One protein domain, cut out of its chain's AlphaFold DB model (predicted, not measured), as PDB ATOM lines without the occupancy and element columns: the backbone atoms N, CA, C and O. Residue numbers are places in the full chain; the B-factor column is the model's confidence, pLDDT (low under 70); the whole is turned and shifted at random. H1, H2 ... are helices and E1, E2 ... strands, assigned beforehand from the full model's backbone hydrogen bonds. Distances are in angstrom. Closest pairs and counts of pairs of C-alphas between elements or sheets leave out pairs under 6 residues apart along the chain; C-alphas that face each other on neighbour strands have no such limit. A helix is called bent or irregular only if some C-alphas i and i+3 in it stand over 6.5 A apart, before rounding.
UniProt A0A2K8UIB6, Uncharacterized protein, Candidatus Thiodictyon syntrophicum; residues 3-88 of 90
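What this domain is: This is residues 3 to 88 of the 90 residues of an uncharacterized protein of Candidatus Thiodictyon syntrophicum (UniProt A0A2K8UIB6). A curled sheet of five strands, bent like part of a barrel, has one helix, H1, lying lengthwise over one of its faces, above E2 and E3. A long stretch without a named element, residues 51 to 72, leads from edge strand E5 back to the helix. The printed part has 86 residues, with five named strands and one named helix in the order E1 E2 E3 E4 E5 H1; across the antiparallel sheet the order is again E1 E2 E3 E4 E5, and the class is mixed, helices and strands. The whole is compact, with a radius of gyration of the C-alphas of 12.5 A, yet elongated in outline, spanning 40 by 25 by 17 A.

Where its parts are: Find C-alpha 3 at (21.187, 3.161, 136.348); from there E1 runs through residues 3 to 7. Next comes E2, residues 10 to 19, the longest strand, 26.5 A from first to last C-alpha. E3 takes residues 24 to 31 and measures 22.8 A. E4 follows at residues 38 to 42, 13.1 A long, and E5 at residues 48 to 50, 6.6 A long. Look for C-alpha 73 at (22.228, 13.090, 137.085), where H1 begins; it runs 20.2 A to C-alpha 86 at (34.220, 8.762, 152.707).

How they stand to each other: The five strands form a meander, each strand the antiparallel neighbour of the one before, and each successive pair is a hairpin. Between E1 and E2, find N 5 and O 12 at 2.9 A. Between E2 and E3, N 15 and O 28 are 2.8 A apart, and between E3 and E4, N 27 and O 40 are 2.8 A apart. E4 and E5 have N 41 and O 49 within hydrogen-bond range at 2.8 A. The sheet is strongly twisted, and the way across it turns by 99 degrees. H1 is on one face of it, making two layers, a sheet and a helix, at a height over the sheet of 8.1 A. It lies over E2 and E3 and runs along the strands, at 22 degrees to E3 on the local plane. Its closest C-alphas to E2 are those of Ala 79 and Ala 16, 5.3 A apart. In H1 every O i to N i+4 pair is within hydrogen-bond range. E1 and E5, the edge strands, are apart.

The domain as a whole: The two C-alphas farthest apart are those of Ala 64 and Leu 88, at 41.0 A. The printed part has no cut, and the link from E5 to H1, 22 residues, is long. The mean pLDDT of the printed part is 89.2; look at residues 87 to 88 for the values under 70.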
ATOM      1  N   TYR A   3      22.206   2.395 137.064       94.94
ATOM      2  CA  TYR A   3      21.187   3.161 136.348       94.94
ATOM      3  C   TYR A   3      21.231   2.786 134.871       94.94
ATOM      4  O   TYR A   3      22.293   2.800 134.258       94.94
ATOM      5  N   GLU A   4      20.082   2.464 134.292       95.81
ATOM      6  CA  GLU A   4      19.972   2.140 132.872       95.81
ATOM      7  C   GLU A   4      19.456   3.354 132.090       95.81
ATOM      8  O   GLU A   4      18.587   4.092 132.560       95.81
ATOM      9  N   SER A   5      19.987   3.586 130.892       94.50
ATOM     10  CA  SER A   5      19.451   4.579 129.958       94.50
ATOM     11  C   SER A   5      19.590   4.130 128.514       94.50
ATOM     12  O   SER A   5      20.542   3.449 128.140       94.50
ATOM     13  N   VAL A   6      18.624   4.546 127.694       93.94
ATOM     14  CA  VAL A   6      18.615   4.292 126.252       93.94
ATOM     15  C   VAL A   6      19.064   5.557 125.530       93.94
ATOM     16  O   VAL A   6      18.390   6.583 125.613       93.94
ATOM     17  N   ILE A   7      20.191   5.483 124.824       91.56
ATOM     18  CA  ILE A   7      20.810   6.604 124.102       91.56
ATOM     19  C   ILE A   7      21.112   6.121 122.685       91.56
ATOM     20  O   ILE A   7      21.726   5.073 122.511       91.56
ATOM     21  N   ASP A   8      20.592   6.820 121.674       88.75
ATOM     22  CA  ASP A   8      20.708   6.439 120.254       88.75
ATOM     23  C   ASP A   8      20.315   4.975 119.954       88.75
ATOM     24  O   ASP A   8      20.886   4.289 119.106       88.75
ATOM     25  N   GLY A   9      19.311   4.468 120.678       90.12
ATOM     26  CA  GLY A   9      18.834   3.088 120.548       90.12
ATOM     27  C   GLY A   9      19.756   2.028 121.161       90.12
ATOM     28  O   GLY A   9      19.466   0.840 121.034       90.12
ATOM     29  N   GLN A  10      20.834   2.435 121.836       90.69
ATOM     30  CA  GLN A  10      21.712   1.568 122.618       90.69
ATOM     31  C   GLN A  10      21.357   1.652 124.101       90.69
ATOM     32  O   GLN A  10      21.040   2.722 124.619       90.69
ATOM     33  N   ILE A  11      21.408   0.510 124.786       93.31
ATOM     34  CA  ILE A  11      21.210   0.441 126.235       93.31
ATOM     35  C   ILE A  11      22.571   0.604 126.906       93.31
ATOM     36  O   ILE A  11      23.486  -0.187 126.658       93.31
ATOM     37  N   TYR A  12      22.671   1.607 127.772       95.06
ATOM     38  CA  TYR A  12      23.823   1.864 128.622       95.06
ATOM     39  C   TYR A  12      23.464   1.636 130.084       95.06
ATOM     40  O   TYR A  12      22.400   2.047 130.547       95.06
ATOM     41  N   VAL A  13      24.380   1.008 130.811       96.06
ATOM     42  CA  VAL A  13      24.297   0.807 132.257       96.06
ATOM     43  C   VAL A  13      25.408   1.611 132.910       96.06
ATOM     44  O   VAL A  13      26.577   1.409 132.598       96.06
ATOM     45  N   PHE A  14      25.032   2.506 133.815       96.75
ATOM     46  CA  PHE A  14      25.916   3.367 134.590       96.75
ATOM     47  C   PHE A  14      25.948   2.875 136.032       96.75
ATOM     48  O   PHE A  14      24.930   2.910 136.718       96.75
ATOM     49  N   GLU A  15      27.098   2.417 136.503       96.31
ATOM     50  CA  GLU A  15      27.304   1.884 137.845       96.31
ATOM     51  C   GLU A  15      28.151   2.856 138.668       96.31
ATOM     52  O   GLU A  15      29.349   2.992 138.440       96.31
ATOM     53  N   ALA A  16      27.518   3.544 139.619       94.19
ATOM     54  CA  ALA A  16      28.192   4.366 140.616       94.19
ATOM     55  C   ALA A  16      28.821   3.479 141.700       94.19
ATOM     56  O   ALA A  16      28.117   2.682 142.337       94.19
ATOM     57  N   ASP A  17      30.119   3.652 141.914       91.81
ATOM     58  CA  ASP A  17      30.972   2.885 142.821       91.81
ATOM     59  C   ASP A  17      31.989   3.810 143.518       91.81
ATOM     60  O   ASP A  17      32.275   4.909 143.037       91.81
ATOM     61  N   TYR A  18      32.557   3.370 144.644       86.88
ATOM     62  CA  TYR A  18      33.686   4.049 145.282       86.88
ATOM     63  C   TYR A  18      34.954   3.214 145.102       86.88
ATOM     64  O   TYR A  18      35.086   2.136 145.679       86.88
ATOM     65  N   GLY A  19      35.899   3.715 144.306       83.06
ATOM     66  CA  GLY A  19      37.167   3.037 144.073       83.06
ATOM     67  C   GLY A  19      38.103   3.227 145.260       83.06
ATOM     68  O   GLY A  19      38.788   4.242 145.326       83.06
ATOM     69  N   GLU A  20      38.162   2.251 146.171       79.00
ATOM     70  CA  GLU A  20      38.998   2.331 147.383       79.00
ATOM     71  C   GLU A  20      40.487   2.554 147.077       79.00
ATOM     72  O   GLU A  20      41.164   3.246 147.823       79.00
ATOM     73  N   GLU A  21      40.986   2.028 145.958       75.94
ATOM     74  CA  GLU A  21      42.394   2.169 145.548       75.94
ATOM     75  C   GLU A  21      42.781   3.599 145.155       75.94
ATOM     76  O   GLU A  21      43.940   3.983 145.282       75.94
ATOM     77  N   LEU A  22      41.819   4.370 144.645       76.62
ATOM     78  CA  LEU A  22      42.018   5.740 144.163       76.62
ATOM     79  C   LEU A  22      41.354   6.773 145.078       76.62
ATOM     80  O   LEU A  22      41.389   7.961 144.774       76.62
ATOM     81  N   GLU A  23      40.714   6.310 146.154       83.50
ATOM     82  CA  GLU A  23      39.980   7.124 147.124       83.50
ATOM     83  C   GLU A  23      39.014   8.118 146.460       83.50
ATOM     84  O   GLU A  23      38.856   9.261 146.886       83.50
ATOM     85  N   THR A  24      38.359   7.674 145.385       86.25
ATOM     86  CA  THR A  24      37.464   8.519 144.592       86.25
ATOM     87  C   THR A  24      36.192   7.781 144.213       86.25
ATOM     88  O   THR A  24      36.193   6.584 143.908       86.25
ATOM     89  N   ALA A  25      35.087   8.524 144.180       93.00
ATOM     90  CA  ALA A  25      33.873   8.029 143.564       93.00
ATOM     91  C   ALA A  25      34.046   7.964 142.045       93.00
ATOM     92  O   ALA A  25      34.718   8.801 141.427       93.00
ATOM     93  N   ARG A  26      33.440   6.946 141.446       94.38
ATOM     94  CA  ARG A  26      33.523   6.670 140.019       94.38
ATOM     95  C   ARG A  26      32.206   6.141 139.480       94.38
ATOM     96  O   ARG A  26      31.406   5.559 140.207       94.38
ATOM     97  N   ILE A  27      31.999   6.323 138.186       96.44
ATOM     98  CA  ILE A  27      30.892   5.748 137.437       96.44
ATOM     99  C   ILE A  27      31.481   4.913 136.312       96.44
ATOM    100  O   ILE A  27      32.184   5.433 135.446       96.44
ATOM    101  N   ILE A  28      31.178   3.623 136.326       95.50
ATOM    102  CA  ILE A  28      31.528   2.694 135.257       95.50
ATOM    103  C   ILE A  28      30.350   2.638 134.292       95.50
ATOM    104  O   ILE A  28      29.215   2.412 134.710       95.50
ATOM    105  N   VAL A  29      30.599   2.834 133.003       95.88
ATOM    106  CA  VAL A  29      29.570   2.733 131.966       95.88
ATOM    107  C   VAL A  29      29.811   1.512 131.087       95.88
ATOM    108  O   VAL A  29      30.918   1.254 130.617       95.88
ATOM    109  N   ARG A  30      28.746   0.744 130.864       95.31
ATOM    110  CA  ARG A  30      28.734  -0.459 130.029       95.31
ATOM    111  C   ARG A  30      27.680  -0.314 128.947       95.31
ATOM    112  O   ARG A  30      26.592   0.189 129.211       95.31
ATOM    113  N   SER A  31      27.976  -0.803 127.749       92.88
ATOM    114  CA  SER A  31      26.985  -0.952 126.679       92.88
ATOM    115  C   SER A  31      26.483  -2.393 126.623       92.88
ATOM    116  O   SER A  31      27.271  -3.334 126.742       92.88
ATOM    117  N   ALA A  32      25.188  -2.584 126.363       86.88
ATOM    118  CA  ALA A  32      24.616  -3.909 126.105       86.88
ATOM    119  C   ALA A  32      25.210  -4.595 124.857       86.88
ATOM    120  O   ALA A  32      25.130  -5.815 124.729       86.88
ATOM    121  N   ALA A  33      25.835  -3.831 123.955       84.19
ATOM    122  CA  ALA A  33      26.569  -4.372 122.812       84.19
ATOM    123  C   ALA A  33      27.876  -5.094 123.208       84.19
ATOM    124  O   ALA A  33      28.455  -5.804 122.382       84.19
ATOM    125  N   GLY A  34      28.327  -4.944 124.459       84.00
ATOM    126  CA  GLY A  34      29.598  -5.470 124.953       84.00
ATOM    127  C   GLY A  34      30.809  -4.648 124.495       84.00
ATOM    128  O   GLY A  34      30.665  -3.599 123.871       84.00
ATOM    129  N   GLY A  35      32.010  -5.136 124.814       86.19
ATOM    130  CA  GLY A  35      33.280  -4.456 124.537       86.19
ATOM    131  C   GLY A  35      33.931  -3.880 125.800       86.19
ATOM    132  O   GLY A  35      33.639  -4.376 126.889       86.19
ATOM    133  N   PRO A  36      34.850  -2.902 125.662       91.25
ATOM    134  CA  PRO A  36      35.453  -2.241 126.815       91.25
ATOM    135  C   PRO A  36      34.408  -1.446 127.605       91.25
ATOM    136  O   PRO A  36      33.323  -1.142 127.105       91.25
ATOM    137  N   GLU A  37      34.755  -1.112 128.841       94.69
ATOM    138  CA  GLU A  37      33.954  -0.270 129.726       94.69
ATOM    139  C   GLU A  37      34.458   1.175 129.659       94.69
ATOM    140  O   GLU A  37      35.638   1.422 129.395       94.69
ATOM    141  N   GLY A  38      33.572   2.130 129.916       94.88
ATOM    142  CA  GLY A  38      33.951   3.519 130.155       94.88
ATOM    143  C   GLY A  38      34.042   3.815 131.642       94.88
ATOM    144  O   GLY A  38      33.399   3.150 132.459       94.88
ATOM    145  N   LEU A  39      34.813   4.838 131.986       95.62
ATOM    146  CA  LEU A  39      35.021   5.260 133.362       95.62
ATOM    147  C   LEU A  39      34.936   6.775 133.468       95.62
ATOM    148  O   LEU A  39      35.590   7.493 132.717       95.62
ATOM    149  N   PHE A  40      34.174   7.240 134.451       95.06
ATOM    150  CA  PHE A  40      34.144   8.633 134.867       95.06
ATOM    151  C   PHE A  40      34.510   8.733 136.344       95.06
ATOM    152  O   PHE A  40      33.878   8.080 137.174       95.06
ATOM    153  N   PHE A  41      35.479   9.568 136.698       93.31
ATOM    154  CA  PHE A  41      35.668  10.008 138.074       93.31
ATOM    155  C   PHE A  41      34.681  11.108 138.413       93.31
ATOM    156  O   PHE A  41      34.397  11.982 137.593       93.31
ATOM    157  N   VAL A  42      34.156  11.048 139.634       92.31
ATOM    158  CA  VAL A  42      33.194  12.019 140.144       92.31
ATOM    159  C   VAL A  42      33.842  12.789 141.276       92.31
ATOM    160  O   VAL A  42      34.161  12.229 142.326       92.31
ATOM    161  N   GLN A  43      34.036  14.083 141.055       87.31
ATOM    162  CA  GLN A  43      34.558  14.984 142.070       87.31
ATOM    163  C   GLN A  43      33.475  15.357 143.087       87.31
ATOM    164  O   GLN A  43      32.274  15.199 142.857       87.31
ATOM    165  N   ARG A  44      33.902  15.909 144.226       82.19
ATOM    166  CA  ARG A  44      33.003  16.339 145.309       82.19
ATOM    167  C   ARG A  44      32.020  17.435 144.902       82.19
ATOM    168  O   ARG A  44      30.960  17.532 145.507       82.19
ATOM    169  N   ASP A  45      32.339  18.251 143.904       84.56
ATOM    170  CA  ASP A  45      31.432  19.268 143.360       84.56
ATOM    171  C   ASP A  45      30.476  18.714 142.284       84.56
ATOM    172  O   ASP A  45      29.607  19.441 141.805       84.56
ATOM    173  N   GLY A  46      30.607  17.430 141.932       84.25
ATOM    174  CA  GLY A  46      29.828  16.770 140.885       84.25
ATOM    175  C   GLY A  46      30.451  16.871 139.490       84.25
ATOM    176  O   GLY A  46      29.859  16.368 138.532       84.25
ATOM    177  N   ALA A  47      31.632  17.488 139.349       88.81
ATOM    178  CA  ALA A  47      32.380  17.466 138.099       88.81
ATOM    179  C   ALA A  47      32.766  16.034 137.704       88.81
ATOM    180  O   ALA A  47      33.130  15.208 138.545       88.81
ATOM    181  N   LEU A  48      32.698  15.771 136.398       93.19
ATOM    182  CA  LEU A  48      33.040  14.490 135.799       93.19
ATOM    183  C   LEU A  48      34.329  14.596 134.998       93.19
ATOM    184  O   LEU A  48      34.474  15.491 134.165       93.19
ATOM    185  N   GLU A  49      35.216  13.632 135.202       92.38
ATOM    186  CA  GLU A  49      36.430  13.462 134.411       92.38
ATOM    187  C   GLU A  49      36.440  12.061 133.805       92.38
ATOM    188  O   GLU A  49      36.299  11.074 134.521       92.38
ATOM    189  N   ALA A  50      36.554  11.969 132.482       91.81
ATOM    190  CA  ALA A  50      36.653  10.686 131.798       91.81
ATOM    191  C   ALA A  50      38.059  10.097 131.998       91.81
ATOM    192  O   ALA A  50      39.046  10.823 131.903       91.81
ATOM    193  N   ALA A  51      38.131   8.798 132.281       88.94
ATOM    194  CA  ALA A  51      39.370   8.075 132.574       88.94
ATOM    195  C   ALA A  51      39.470   6.784 131.743       88.94
ATOM    196  O   ALA A  51      39.797   5.705 132.248       88.94
ATOM    197  N   ASP A  52      39.133   6.886 130.457       81.50
ATOM    198  CA  ASP A  52      39.175   5.784 129.484       81.50
ATOM    199  C   ASP A  52      40.601   5.326 129.122       81.50
ATOM    200  O   ASP A  52      40.770   4.292 128.476       81.50
ATOM    201  N   ASP A  53      41.632   6.044 129.567       84.12
ATOM    202  CA  ASP A  53      43.043   5.665 129.455       84.12
ATOM    203  C   ASP A  53      43.515   4.666 130.530       84.12
ATOM    204  O   ASP A  53      44.611   4.101 130.408       84.12
ATOM    205  N   LEU A  54      42.703   4.393 131.560       85.56
ATOM    206  CA  LEU A  54      43.064   3.437 132.603       85.56
ATOM    207  C   LEU A  54      42.987   1.974 132.127       85.56
ATOM    208  O   LEU A  54      42.094   1.606 131.360       85.56
ATOM    209  N   PRO A  55      43.885   1.090 132.610       84.75
ATOM    210  CA  PRO A  55      43.868  -0.320 132.236       84.75
ATOM    211  C   PRO A  55      42.511  -0.977 132.518       84.75
ATOM    212  O   PRO A  55      42.029  -0.954 133.646       84.75
ATOM    213  N   GLY A  56      41.927  -1.604 131.497       84.00
ATOM    214  CA  GLY A  56      40.606  -2.241 131.586       84.00
ATOM    215  C   GLY A  56      39.451  -1.360 131.102       84.00
ATOM    216  O   GLY A  56      38.376  -1.890 130.833       84.00
ATOM    217  N   PHE A  57      39.694  -0.067 130.892       92.06
ATOM    218  CA  PHE A  57      38.754   0.872 130.287       92.06
ATOM    219  C   PHE A  57      39.215   1.253 128.877       92.06
ATOM    220  O   PHE A  57      40.344   0.964 128.470       92.06
ATOM    221  N   GLY A  58      38.308   1.807 128.078       91.88
ATOM    222  CA  GLY A  58      38.631   2.183 126.707       91.88
ATOM    223  C   GLY A  58      37.496   2.892 125.982       91.88
ATOM    224  O   GLY A  58      36.454   3.158 126.578       91.88
ATOM    225  N   PRO A  59      37.669   3.190 124.683       91.69
ATOM    226  CA  PRO A  59      36.686   3.930 123.904       91.69
ATOM    227  C   PRO A  59      35.395   3.132 123.707       91.69
ATOM    228  O   PRO A  59      35.406   1.906 123.586       91.69
ATOM    229  N   ASN A  60      34.283   3.851 123.608       91.56
ATOM    230  CA  ASN A  60      32.960   3.290 123.391       91.56
ATOM    231  C   ASN A  60      32.878   2.602 122.014       91.56
ATOM    232  O   ASN A  60      32.953   3.283 120.989       91.56
ATOM    233  N   PRO A  61      32.671   1.273 121.948       87.88
ATOM    234  CA  PRO A  61      32.712   0.530 120.688       87.88
ATOM    235  C   PRO A  61      31.506   0.798 119.778       87.88
ATOM    236  O   PRO A  61      31.546   0.441 118.600       87.88
ATOM    237  N   VAL A  62      30.427   1.380 120.311       88.25
ATOM    238  CA  VAL A  62      29.197   1.658 119.551       88.25
ATOM    239  C   VAL A  62      29.043   3.124 119.148       88.25
ATOM    240  O   VAL A  62      28.237   3.414 118.265       88.25
ATOM    241  N   ALA A  63      29.800   4.045 119.753       89.12
ATOM    242  CA  ALA A  63      29.791   5.452 119.358       89.12
ATOM    243  C   ALA A  63      30.771   5.695 118.205       89.12
ATOM    244  O   ALA A  63      31.911   5.238 118.236       89.12
ATOM    245  N   ALA A  64      30.343   6.451 117.194       87.62
ATOM    246  CA  ALA A  64      31.176   6.752 116.029       87.62
ATOM    247  C   ALA A  64      32.399   7.624 116.376       87.62
ATOM    248  O   ALA A  64      33.446   7.501 115.745       87.62
ATOM    249  N   ASP A  65      32.259   8.493 117.375       90.06
ATOM    250  CA  ASP A  65      33.326   9.329 117.937       90.06
ATOM    251  C   ASP A  65      34.137   8.627 119.044       90.06
ATOM    252  O   ASP A  65      35.147   9.163 119.494       90.06
ATOM    253  N   GLY A  66      33.733   7.418 119.451       90.19
ATOM    254  CA  GLY A  66      34.401   6.632 120.487       90.19
ATOM    255  C   GLY A  66      34.186   7.130 121.919       90.19
ATOM    256  O   GLY A  66      34.747   6.533 122.838       90.19
ATOM    257  N   LEU A  67      33.382   8.174 122.143       92.25
ATOM    258  CA  LEU A  67      33.121   8.709 123.476       92.25
ATOM    259  C   LEU A  67      31.974   7.972 124.160       92.25
ATOM    260  O   LEU A  67      31.001   7.514 123.546       92.25
ATOM    261  N   TRP A  68      32.078   7.869 125.477       94.62
ATOM    262  CA  TRP A  68      30.981   7.382 126.294       94.62
ATOM    263  C   TRP A  68      29.951   8.485 126.540       94.62
ATOM    264  O   TRP A  68      30.323   9.645 126.737       94.62
ATOM    265  N   PRO A  69      28.650   8.147 126.556       94.62
ATOM    266  CA  PRO A  69      27.630   9.096 126.960       94.62
ATOM    267  C   PRO A  69      27.855   9.542 128.403       94.62
ATOM    268  O   PRO A  69      28.312   8.769 129.249       94.62
ATOM    269  N   LEU A  70      27.476  10.786 128.691       94.56
ATOM    270  CA  LEU A  70      27.534  11.305 130.049       94.56
ATOM    271  C   LEU A  70      26.574  10.527 130.969       94.56
ATOM    272  O   LEU A  70      25.445  10.233 130.560       94.56
ATOM    273  N   PRO A  71      26.986  10.227 132.215       95.06
ATOM    274  CA  PRO A  71      26.118   9.625 133.214       95.06
ATOM    275  C   PRO A  71      24.855  10.450 133.495       95.06
ATOM    276  O   PRO A  71      24.900  11.685 133.470       95.06
ATOM    277  N   PRO A  72      23.724   9.798 133.820       95.00
ATOM    278  CA  PRO A  72      22.528  10.502 134.259       95.00
ATOM    279  C   PRO A  72      22.769  11.183 135.612       95.00
ATOM    280  O   PRO A  72      23.533  10.683 136.439       95.00
ATOM    281  N   ALA A  73      22.065  12.290 135.867       93.88
ATOM    282  CA  ALA A  73      22.228  13.090 137.085       93.88
ATOM    283  C   ALA A  73      22.147  12.250 138.370       93.88
ATOM    284  O   ALA A  73      22.963  12.428 139.265       93.88
ATOM    285  N   GLN A  74      21.250  11.261 138.418       94.31
ATOM    286  CA  GLN A  74      21.097  10.384 139.580       94.31
ATOM    287  C   GLN A  74      22.360   9.560 139.874       94.31
ATOM    288  O   GLN A  74      22.713   9.378 141.033       94.31
ATOM    289  N   ALA A  75      23.063   9.086 138.839       95.00
ATOM    290  CA  ALA A  75      24.317   8.355 139.018       95.00
ATOM    291  C   ALA A  75      25.423   9.269 139.565       95.00
ATOM    292  O   ALA A  75      26.201   8.848 140.419       95.00
ATOM    293  N   ILE A  76      25.456  10.521 139.098       94.19
ATOM    294  CA  ILE A  76      26.405  11.546 139.549       94.19
ATOM    295  C   ILE A  76      26.143  11.902 141.010       94.19
ATOM    296  O   ILE A  76      27.067  11.859 141.813       94.19
ATOM    297  N   GLU A  77      24.891  12.191 141.369       93.81
ATOM    298  CA  GLU A  77      24.497  12.518 142.743       93.81
ATOM    299  C   GLU A  77      24.857  11.392 143.717       93.81
ATOM    300  O   GLU A  77      25.345  11.648 144.816       93.81
ATOM    301  N   ASP A  78      24.642  10.133 143.335       93.25
ATOM    302  CA  ASP A  78      24.966   9.011 144.209       93.25
ATOM    303  C   ASP A  78      26.467   8.753 144.333       93.25
ATOM    304  O   ASP A  78      26.941   8.502 145.441       93.25
ATOM    305  N   ALA A  79      27.235   8.892 143.252       92.31
ATOM    306  CA  ALA A  79      28.693   8.869 143.329       92.31
ATOM    307  C   ALA A  79      29.231  10.033 144.189       92.31
ATOM    308  O   ALA A  79      30.069   9.827 145.066       92.31
ATOM    309  N   GLN A  80      28.688  11.241 144.024       92.00
ATOM    310  CA  GLN A  80      29.047  12.414 144.823       92.00
ATOM    311  C   GLN A  80      28.803  12.168 146.317       92.00
ATOM    312  O   GLN A  80      29.713  12.357 147.124       92.00
ATOM    313  N   ARG A  81      27.629  11.639 146.688       90.44
ATOM    314  CA  ARG A  81      27.330  11.279 148.084       90.44
ATOM    315  C   ARG A  81      28.320  10.266 148.656       90.44
ATOM    316  O   ARG A  81      28.596  10.321 149.855       90.44
ATOM    317  N   MET A  82      28.832   9.332 147.849       89.06
ATOM    318  CA  MET A  82      29.868   8.386 148.290       89.06
ATOM    319  C   MET A  82      31.192   9.107 148.573       89.06
ATOM    320  O   MET A  82      31.794   8.876 149.622       89.06
ATOM    321  N   ALA A  83      31.613  10.017 147.687       84.31
ATOM    322  CA  ALA A  83      32.817  10.832 147.877       84.31
ATOM    323  C   ALA A  83      32.721  11.774 149.091       84.31
ATOM    324  O   ALA A  83      33.710  12.017 149.791       84.31
ATOM    325  N   GLU A  84      31.535  12.314 149.368       84.31
ATOM    326  CA  GLU A  84      31.290  13.142 150.550       84.31
ATOM    327  C   GLU A  84      31.377  12.324 151.841       84.31
ATOM    328  O   GLU A  84      32.086  12.728 152.760       84.31
ATOM    329  N   GLN A  85      30.717  11.162 151.892       80.25
ATOM    330  CA  GLN A  85      30.708  10.290 153.072       80.25
ATOM    331  C   GLN A  85      32.102   9.772 153.429       80.25
ATOM    332  O   GLN A  85      32.460   9.775 154.599       80.25
ATOM    333  N   LYS A  86      32.900   9.353 152.443       70.44
ATOM    334  CA  LYS A  86      34.220   8.762 152.707       70.44
ATOM    335  C   LYS A  86      35.288   9.770 153.109       70.44
ATOM    336  O   LYS A  86      36.158   9.426 153.895       70.44
ATOM    337  N   GLY A  87      35.207  11.015 152.645       57.62
ATOM    338  CA  GLY A  87      36.122  12.061 153.108       57.62
ATOM    339  C   GLY A  87      35.607  12.862 154.313       57.62
ATOM    340  O   GLY A  87      36.031  14.005 154.481       57.62
ATOM    341  N   LEU A  88      34.646  12.320 155.074       53.34
ATOM    342  CA  LEU A  88      34.297  12.753 156.437       53.34
ATOM    343  C   LEU A  88      34.980  11.884 157.515       53.34
ATOM    344  O   LEU A  88      34.908  12.236 158.690       53.34
TER     345      LEU A  88